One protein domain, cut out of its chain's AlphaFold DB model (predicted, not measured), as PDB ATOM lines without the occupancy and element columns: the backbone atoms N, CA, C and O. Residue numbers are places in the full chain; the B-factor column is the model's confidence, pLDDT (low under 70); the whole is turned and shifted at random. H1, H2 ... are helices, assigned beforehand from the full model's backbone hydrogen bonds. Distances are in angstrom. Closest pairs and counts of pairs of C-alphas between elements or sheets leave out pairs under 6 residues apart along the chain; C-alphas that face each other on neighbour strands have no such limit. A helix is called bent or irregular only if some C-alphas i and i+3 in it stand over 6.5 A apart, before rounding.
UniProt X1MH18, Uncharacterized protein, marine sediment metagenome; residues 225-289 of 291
ATOM      1  N   SER A 225      64.740 -21.428  -6.652       86.38
ATOM      2  CA  SER A 225      63.654 -21.106  -7.587       86.38
ATOM      3  C   SER A 225      63.053 -22.375  -8.190       86.38
ATOM      4  O   SER A 225      61.831 -22.545  -8.198       86.38
ATOM      5  N   GLY A 226      63.902 -23.309  -8.622       86.50
ATOM      6  CA  GLY A 226      63.483 -24.628  -9.093       86.50
ATOM      7  C   GLY A 226      62.753 -25.439  -8.018       86.50
ATOM      8  O   GLY A 226      61.720 -26.054  -8.297       86.50
ATOM      9  N   ILE A 227      63.228 -25.399  -6.767       87.38
ATOM     10  CA  ILE A 227      62.559 -26.054  -5.630       87.38
ATOM     11  C   ILE A 227      61.163 -25.460  -5.400       87.38
ATOM     12  O   ILE A 227      60.196 -26.211  -5.270       87.38
ATOM     13  N   LEU A 228      61.029 -24.131  -5.405       88.19
ATOM     14  CA  LEU A 228      59.741 -23.449  -5.240       88.19
ATOM     15  C   LEU A 228      58.754 -23.801  -6.358       88.19
ATOM     16  O   LEU A 228      57.579 -24.065  -6.086       88.19
ATOM     17  N   MET A 229      59.222 -23.851  -7.607       89.38
ATOM     18  CA  MET A 229      58.395 -24.255  -8.745       89.38
ATOM     19  C   MET A 229      57.894 -25.699  -8.590       89.38
ATOM     20  O   MET A 229      56.709 -25.971  -8.792       89.38
ATOM     21  N   ASN A 230      58.766 -26.613  -8.157       89.44
ATOM     22  CA  ASN A 230      58.404 -28.008  -7.908       89.44
ATOM     23  C   ASN A 230      57.391 -28.156  -6.767       89.44
ATOM     24  O   ASN A 230      56.401 -28.865  -6.933       89.44
ATOM     25  N   LEU A 231      57.588 -27.462  -5.642       88.94
ATOM     26  CA  LEU A 231      56.636 -27.469  -4.526       88.94
ATOM     27  C   LEU A 231      55.271 -26.903  -4.938       88.94
ATOM     28  O   LEU A 231      54.237 -27.436  -4.541       88.94
ATOM     29  N   SER A 232      55.259 -25.871  -5.784       87.94
ATOM     30  CA  SER A 232      54.022 -25.287  -6.314       87.94
ATOM     31  C   SER A 232      53.276 -26.264  -7.226       87.94
ATOM     32  O   SER A 232      52.056 -26.393  -7.127       87.94
ATOM     33  N   ARG A 233      54.004 -27.007  -8.072       91.06
ATOM     34  CA  ARG A 233      53.438 -28.082  -8.900       91.06
ATOM     35  C   ARG A 233      52.868 -29.213  -8.046       91.06
ATOM     36  O   ARG A 233      51.724 -29.601  -8.258       91.06
ATOM     37  N   ILE A 234      53.629 -29.690  -7.060       88.94
ATOM     38  CA  ILE A 234      53.195 -30.747  -6.132       88.94
ATOM     39  C   ILE A 234      51.930 -30.317  -5.386       88.94
ATOM     40  O   ILE A 234      50.992 -31.099  -5.277       88.94
ATOM     41  N   LYS A 235      51.859 -29.063  -4.923       88.31
ATOM     42  CA  LYS A 235      50.639 -28.519  -4.317       88.31
ATOM     43  C   LYS A 235      49.444 -28.624  -5.273       88.31
ATOM     44  O   LYS A 235      48.391 -29.092  -4.860       88.31
ATOM     45  N   GLY A 236      49.616 -28.235  -6.538       87.50
ATOM     46  CA  GLY A 236      48.570 -28.369  -7.554       87.50
ATOM     47  C   GLY A 236      48.136 -29.821  -7.788       87.50
ATOM     48  O   GLY A 236      46.948 -30.088  -7.923       87.50
ATOM     49  N   GLU A 237      49.072 -30.770  -7.784       87.62
ATOM     50  CA  GLU A 237      48.767 -32.205  -7.899       87.62
ATOM     51  C   GLU A 237      48.003 -32.735  -6.674       87.62
ATOM     52  O   GLU A 237      47.057 -33.506  -6.831       87.62
ATOM     53  N   ILE A 238      48.356 -32.283  -5.465       84.56
ATOM     54  CA  ILE A 238      47.649 -32.619  -4.218       84.56
ATOM     55  C   ILE A 238      46.218 -32.075  -4.236       84.56
ATOM     56  O   ILE A 238      45.291 -32.799  -3.875       84.56
ATOM     57  N   ASP A 239      46.031 -30.834  -4.691       82.62
ATOM     58  CA  ASP A 239      44.716 -30.190  -4.789       82.62
ATOM     59  C   ASP A 239      43.774 -30.949  -5.752       82.62
ATOM     60  O   ASP A 239      42.552 -30.883  -5.619       82.62
ATOM     61  N   MET A 240      44.339 -31.718  -6.692       82.62
ATOM     62  CA  MET A 240      43.613 -32.546  -7.662       82.62
ATOM     63  C   MET A 240      43.377 -33.990  -7.194       82.62
ATOM     64  O   MET A 240      42.728 -34.764  -7.907       82.62
ATOM     65  N   LEU A 241      43.889 -34.390  -6.022       77.81
ATOM     66  CA  LEU A 241      43.668 -35.740  -5.508       77.81
ATOM     67  C   LEU A 241      42.173 -35.976  -5.252       77.81
ATOM     68  O   LEU A 241      41.488 -35.118  -4.689       77.81
ATOM     69  N   PRO A 242      41.643 -37.159  -5.608       71.50
ATOM     70  CA  PRO A 242      40.231 -37.441  -5.431       71.50
ATOM     71  C   PRO A 242      39.851 -37.366  -3.949       71.50
ATOM     72  O   PRO A 242      40.418 -38.054  -3.092       71.50
ATOM     73  N   LEU A 243      38.851 -36.539  -3.648       66.75
ATOM     74  CA  LEU A 243      38.159 -36.521  -2.365       66.75
ATOM     75  C   LEU A 243      37.077 -37.596  -2.407       66.75
ATOM     76  O   LEU A 243      35.908 -37.301  -2.650       66.75
ATOM     77  N   THR A 244      37.459 -38.862  -2.242       63.22
ATOM     78  CA  THR A 244      36.483 -39.953  -2.155       63.22
ATOM     79  C   THR A 244      35.540 -39.655  -0.981       63.22
ATOM     80  O   THR A 244      36.002 -39.625   0.161       63.22
ATOM     81  N   PRO A 245      34.235 -39.393  -1.209       57.06
ATOM     82  CA  PRO A 245      33.341 -39.000  -0.129       57.06
ATOM     83  C   PRO A 245      33.221 -40.139   0.882       57.06
ATOM     84  O   PRO A 245      32.766 -41.236   0.549       57.06
ATOM     85  N   ILE A 246      33.599 -39.857   2.130       53.00
ATOM     86  CA  ILE A 246      33.525 -40.781   3.275       53.00
ATOM     87  C   ILE A 246      32.112 -41.383   3.412       53.00
ATOM     88  O   ILE A 246      31.956 -42.526   3.834       53.00
ATOM     89  N   SER A 247      31.081 -40.666   2.955       50.25
ATOM     90  CA  SER A 247      29.677 -41.090   2.968       50.25
ATOM     91  C   SER A 247      29.359 -42.358   2.159       50.25
ATOM     92  O   SER A 247      28.270 -42.902   2.325       50.25
ATOM     93  N   ARG A 248      30.276 -42.875   1.324       52.47
ATOM     94  CA  ARG A 248      30.088 -44.145   0.589       52.47
ATOM     95  C   ARG A 248      30.838 -45.346   1.172       52.47
ATOM     96  O   ARG A 248      30.646 -46.445   0.666       52.47
ATOM     97  N   LEU A 249      31.638 -45.180   2.230       54.22
ATOM     98  CA  LEU A 249      32.455 -46.261   2.814       54.22
ATOM     99  C   LEU A 249      31.626 -47.449   3.329       54.22
ATOM    100  O   LEU A 249      32.057 -48.590   3.200       54.22
ATOM    101  N   GLY A 250      30.417 -47.199   3.845       56.53
ATOM    102  CA  GLY A 250      29.529 -48.240   4.380       56.53
ATOM    103  C   GLY A 250      28.837 -49.129   3.335       56.53
ATOM    104  O   GLY A 250      28.134 -50.056   3.719       56.53
ATOM    105  N   GLN A 251      29.005 -48.859   2.033       58.56
ATOM    106  CA  GLN A 251      28.350 -49.594   0.933       58.56
ATOM    107  C   GLN A 251      29.346 -50.229  -0.059       58.56
ATOM    108  O   GLN A 251      28.953 -50.693  -1.131       58.56
ATOM    109  N   LEU A 252      30.646 -50.234   0.257       60.66
ATOM    110  CA  LEU A 252      31.693 -50.720  -0.644       60.66
ATOM    111  C   LEU A 252      31.864 -52.241  -0.555       60.66
ATOM    112  O   LEU A 252      31.878 -52.825   0.526       60.66
ATOM    113  N   ARG A 253      32.058 -52.895  -1.708       68.12
ATOM    114  CA  ARG A 253      32.464 -54.311  -1.759       68.12
ATOM    115  C   ARG A 253      33.865 -54.477  -1.134       68.12
ATOM    116  O   ARG A 253      34.656 -53.541  -1.234       68.12
ATOM    117  N   PRO A 254      34.235 -55.650  -0.580       66.94
ATOM    118  CA  PRO A 254      35.520 -55.859   0.109       66.94
ATOM    119  C   PRO A 254      36.759 -55.376  -0.670       66.94
ATOM    120  O   PRO A 254      37.601 -54.672  -0.126       66.94
ATOM    121  N   PHE A 255      36.806 -55.634  -1.983       57.28
ATOM    122  CA  PHE A 255      37.871 -55.163  -2.881       57.28
ATOM    123  C   PHE A 255      37.977 -53.626  -2.982       57.28
ATOM    124  O   PHE A 255      39.052 -53.062  -3.165       57.28
ATOM    125  N   GLN A 256      36.852 -52.917  -2.862       66.12
ATOM    126  CA  GLN A 256      36.822 -51.455  -2.876       66.12
ATOM    127  C   GLN A 256      37.250 -50.869  -1.521       66.12
ATOM    128  O   GLN A 256      37.843 -49.796  -1.501       66.12
ATOM    129  N   ALA A 257      36.998 -51.571  -0.410       68.00
ATOM    130  CA  ALA A 257      37.441 -51.157   0.921       68.00
ATOM    131  C   ALA A 257      38.971 -51.240   1.075       68.00
ATOM    132  O   ALA A 257      39.585 -50.300   1.573       68.00
ATOM    133  N   GLU A 258      39.595 -52.308   0.569       74.25
ATOM    134  CA  GLU A 258      41.058 -52.466   0.556       74.25
ATOM    135  C   GLU A 258      41.747 -51.368  -0.271       74.25
ATOM    136  O   GLU A 258      42.721 -50.757   0.170       74.25
ATOM    137  N   LYS A 259      41.185 -51.038  -1.441       75.56
ATOM    138  CA  LYS A 259      41.684 -49.945  -2.285       75.56
ATOM    139  C   LYS A 259      41.644 -48.591  -1.565       75.56
ATOM    140  O   LYS A 259      42.595 -47.824  -1.675       75.56
ATOM    141  N   VAL A 260      40.570 -48.309  -0.824       76.19
ATOM    142  CA  VAL A 260      40.430 -47.055  -0.063       76.19
ATOM    143  C   VAL A 260      41.367 -47.019   1.149       76.19
ATOM    144  O   VAL A 260      41.930 -45.967   1.444       76.19
ATOM    145  N   ALA A 261      41.591 -48.150   1.824       78.44
ATOM    146  CA  ALA A 261      42.562 -48.244   2.916       78.44
ATOM    147  C   ALA A 261      43.993 -47.959   2.428       78.44
ATOM    148  O   ALA A 261      44.694 -47.148   3.030       78.44
ATOM    149  N   LYS A 262      44.384 -48.538   1.286       81.88
ATOM    150  CA  LYS A 262      45.685 -48.282   0.654       81.88
ATOM    151  C   LYS A 262      45.841 -46.828   0.199       81.88
ATOM    152  O   LYS A 262      46.897 -46.234   0.381       81.88
ATOM    153  N   GLU A 263      44.788 -46.235  -0.364       81.38
ATOM    154  CA  GLU A 263      44.793 -44.820  -0.753       81.38
ATOM    155  C   GLU A 263      44.960 -43.894   0.465       81.38
ATOM    156  O   GLU A 263      45.687 -42.901   0.399       81.38
ATOM    157  N   ARG A 264      44.320 -44.227   1.593       82.56
ATOM    158  CA  ARG A 264      44.481 -43.502   2.859       82.56
ATOM    159  C   ARG A 264      45.915 -43.586   3.376       82.56
ATOM    160  O   ARG A 264      46.485 -42.547   3.693       82.56
ATOM    161  N   GLU A 265      46.492 -44.782   3.417       86.00
ATOM    162  CA  GLU A 265      47.878 -44.996   3.853       86.00
ATOM    163  C   GLU A 265      48.866 -44.173   3.010       86.00
ATOM    164  O   GLU A 265      49.720 -43.471   3.545       86.00
ATOM    165  N   GLN A 266      48.704 -44.173   1.683       83.75
ATOM    166  CA  GLN A 266      49.539 -43.374   0.781       83.75
ATOM    167  C   GLN A 266      49.391 -41.864   1.025       83.75
ATOM    168  O   GLN A 266      50.384 -41.137   1.014       83.75
ATOM    169  N   LYS A 267      48.171 -41.375   1.282       84.31
ATOM    170  CA  LYS A 267      47.926 -39.964   1.632       84.31
ATOM    171  C   LYS A 267      48.550 -39.591   2.983       84.31
ATOM    172  O   LYS A 267      49.098 -38.499   3.111       84.31
ATOM    173  N   GLU A 268      48.511 -40.492   3.965       87.44
ATOM    174  CA  GLU A 268      49.178 -40.315   5.262       87.44
ATOM    175  C   GLU A 268      50.712 -40.262   5.103       87.44
ATOM    176  O   GLU A 268      51.351 -39.395   5.699       87.44
ATOM    177  N   GLN A 269      51.302 -41.086   4.227       88.50
ATOM    178  CA  GLN A 269      52.735 -41.022   3.889       88.50
ATOM    179  C   GLN A 269      53.125 -39.693   3.220       88.50
ATOM    180  O   GLN A 269      54.142 -39.097   3.576       88.50
ATOM    181  N   VAL A 270      52.309 -39.192   2.284       85.56
ATOM    182  CA  VAL A 270      52.532 -37.878   1.653       85.56
ATOM    183  C   VAL A 270      52.494 -36.759   2.697       85.56
ATOM    184  O   VAL A 270      53.363 -35.889   2.691       85.56
ATOM    185  N   LEU A 271      51.523 -36.785   3.618       88.06
ATOM    186  CA  LEU A 271      51.430 -35.798   4.693       88.06
ATOM    187  C   LEU A 271      52.670 -35.822   5.600       88.06
ATOM    188  O   LEU A 271      53.204 -34.758   5.910       88.06
ATOM    189  N   ALA A 272      53.139 -37.008   5.991       91.12
ATOM    190  CA  ALA A 272      54.340 -37.155   6.812       91.12
ATOM    191  C   ALA A 272      55.571 -36.520   6.138       91.12
ATOM    192  O   ALA A 272      56.246 -35.693   6.749       91.12
ATOM    193  N   LEU A 273      55.794 -36.803   4.849       89.44
ATOM    194  CA  LEU A 273      56.895 -36.213   4.079       89.44
ATOM    195  C   LEU A 273      56.792 -34.683   3.973       89.44
ATOM    196  O   LEU A 273      57.795 -33.982   4.098       89.44
ATOM    197  N   LEU A 274      55.588 -34.136   3.767       88.00
ATOM    198  CA  LEU A 274      55.387 -32.682   3.710       88.00
ATOM    199  C   LEU A 274      55.686 -31.999   5.049       88.00
ATOM    200  O   LEU A 274      56.224 -30.889   5.064       88.00
ATOM    201  N   ILE A 275      55.364 -32.656   6.167       91.38
ATOM    202  CA  ILE A 275      55.710 -32.173   7.508       91.38
ATOM    203  C   ILE A 275      57.233 -32.150   7.679       91.38
ATOM    204  O   ILE A 275      57.770 -31.108   8.056       91.38
ATOM    205  N   GLU A 276      57.934 -33.235   7.336       92.50
ATOM    206  CA  GLU A 276      59.402 -33.310   7.414       92.50
ATOM    207  C   GLU A 276      60.087 -32.224   6.570       92.50
ATOM    208  O   GLU A 276      61.013 -31.554   7.040       92.50
ATOM    209  N   ILE A 277      59.597 -31.992   5.346       89.06
ATOM    210  CA  ILE A 277      60.069 -30.907   4.473       89.06
ATOM    211  C   ILE A 277      59.848 -29.547   5.149       89.06
ATOM    212  O   ILE A 277      60.763 -28.722   5.202       89.06
ATOM    213  N   GLY A 278      58.655 -29.310   5.700       89.44
ATOM    214  CA  GLY A 278      58.329 -28.072   6.405       89.44
ATOM    215  C   GLY A 278      59.224 -27.823   7.624       89.44
ATOM    216  O   GLY A 278      59.671 -26.696   7.846       89.44
ATOM    217  N   GLU A 279      59.533 -28.861   8.401       92.56
ATOM    218  CA  GLU A 279      60.463 -28.776   9.529       92.56
ATOM    219  C   GLU A 279      61.900 -28.496   9.085       92.56
ATOM    220  O   GLU A 279      62.582 -27.666   9.694       92.56
ATOM    221  N   ALA A 280      62.362 -29.137   8.008       88.56
ATOM    222  CA  ALA A 280      63.681 -28.882   7.441       88.56
ATOM    223  C   ALA A 280      63.830 -27.419   6.990       88.56
ATOM    224  O   ALA A 280      64.817 -26.772   7.344       88.56
ATOM    225  N   ILE A 281      62.822 -26.872   6.301       87.69
ATOM    226  CA  ILE A 281      62.798 -25.465   5.876       87.69
ATOM    227  C   ILE A 281      62.798 -24.531   7.095       87.69
ATOM    228  O   ILE A 281      63.592 -23.592   7.149       87.69
ATOM    229  N   LYS A 282      61.976 -24.806   8.118       90.56
ATOM    230  CA  LYS A 282      61.957 -24.014   9.364       90.56
ATOM    231  C   LYS A 282      63.319 -23.988  10.060       90.56
ATOM    232  O   LYS A 282      63.731 -22.929  10.532       90.56
ATOM    233  N   ARG A 283      64.028 -25.125  10.120       90.81
ATOM    234  CA  ARG A 283      65.392 -25.193  10.679       90.81
ATOM    235  C   ARG A 283      66.357 -24.288   9.912       90.81
ATOM    236  O   ARG A 283      67.100 -23.550  10.550       90.81
ATOM    237  N   GLN A 284      66.310 -24.303   8.579       86.31
ATOM    238  CA  GLN A 284      67.177 -23.459   7.749       86.31
ATOM    239  C   GLN A 284      66.867 -21.965   7.901       86.31
ATOM    240  O   GLN A 284      67.785 -21.176   8.098       86.31
ATOM    241  N   ILE A 285      65.587 -21.570   7.910       88.12
ATOM    242  CA  ILE A 285      65.184 -20.172   8.153       88.12
ATOM    243  C   ILE A 285      65.687 -19.694   9.518       88.12
ATOM    244  O   ILE A 285      66.214 -18.590   9.635       88.12
ATOM    245  N   LYS A 286      65.573 -20.538  10.552       88.12
ATOM    246  CA  LYS A 286      66.073 -20.210  11.889       88.12
ATOM    247  C   LYS A 286      67.588 -19.993  11.892       88.12
ATOM    248  O   LYS A 286      68.034 -19.065  12.547       88.12
ATOM    249  N   MET A 287      68.360 -20.804  11.165       81.88
ATOM    250  CA  MET A 287      69.815 -20.621  11.043       81.88
ATOM    251  C   MET A 287      70.184 -19.302  10.350       81.88
ATOM    252  O   MET A 287      71.131 -18.656  10.773       81.88
ATOM    253  N   LEU A 288      69.397 -18.866   9.361       77.19
ATOM    254  CA  LEU A 288      69.571 -17.573   8.681       77.19
ATOM    255  C   LEU A 288      69.170 -16.358   9.537       77.19
ATOM    256  O   LEU A 288      69.434 -15.230   9.148       77.19
ATOM    257  N   SER A 289      68.498 -16.575  10.672       68.19
ATOM    258  CA  SER A 289      67.998 -15.513  11.560       68.19
ATOM    259  C   SER A 289      68.897 -15.267  12.785       68.19
ATOM    260  O   SER A 289      68.488 -14.547  13.693       68.19
TER     261      SER A 289
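This is residues 225 to 289 of the 291 residues of an uncharacterized protein of marine sediment metagenome (UniProt X1MH18). One long helix, H3, makes the length of a rod-shaped model, and the stretch before it, with H1 and the small H2, forms a second line that runs the opposite way to H3 across an open gap. The shorter helix H1 stands across an open gap from the later part of H3, and a strand-free link with the small, irregular helix H2 slopes from H1 to the first end of H3. The printed part has 65 residues with three named helices, in the order H1, H2, H3, and no named strand; the class is all helix. The whole is extended, with a radius of gyration of the C-alphas of 16.7 A, and the C-alphas span 53 by 19 by 17 A.

H3 is the longest helix, with 35 residues, 254 to 288, and 51.9 A from its first to its last C-alpha. It begins at C-alpha 254, (35.520, -55.859, 0.109), and ends at C-alpha 288, (69.571, -17.573, 8.681). H2 holds residues 246 to 251 and measures 10.5 A. It is irregular: C-alphas 247 and 250 are 7.3 A apart. H1 holds residues 225 to 239 and measures 21.2 A, beginning at C-alpha 225, (63.654, -21.106, -7.587).

H3 touches no helix, but is near H2. H2 and H3 are close but not clearly touching, with 1 pair of C-alphas within 8 A, those of Leu 249 and Ala 257, 7.2 A apart. Their lines stand at a shallow tilt of 24 degrees, opposite ways, the line of H2 being a rough one. H1 and H3 are apart, with no C-alpha of the one within 8 A of the other. H1 and H2 are apart by the same measure. In H1 and H3 every pair of O i and N i+4 is within hydrogen-bond range, while in H2 0 of 2 such pairs are, beside 2 of 3 pairs of O i and N i+3.

The two C-alphas farthest apart are those of Arg 253 and Ser 289, at 54.3 A, while those of Ser 225 and Ser 289 are 20.4 A apart. Residues 225 to 230 and 232 to 237, which belong to H1, stand free, and so do residues 275 to 289, of which 275 to 288 belong to H3. The printed part has no cut. The link from H1 to H2 is short, with 6 residues, and the link from H2 to H3 is tight, with 2. The mean pLDDT of the printed part is 79.5; residues 243 to 257 and residue 289 are under 70, and H2 has a mean of 54.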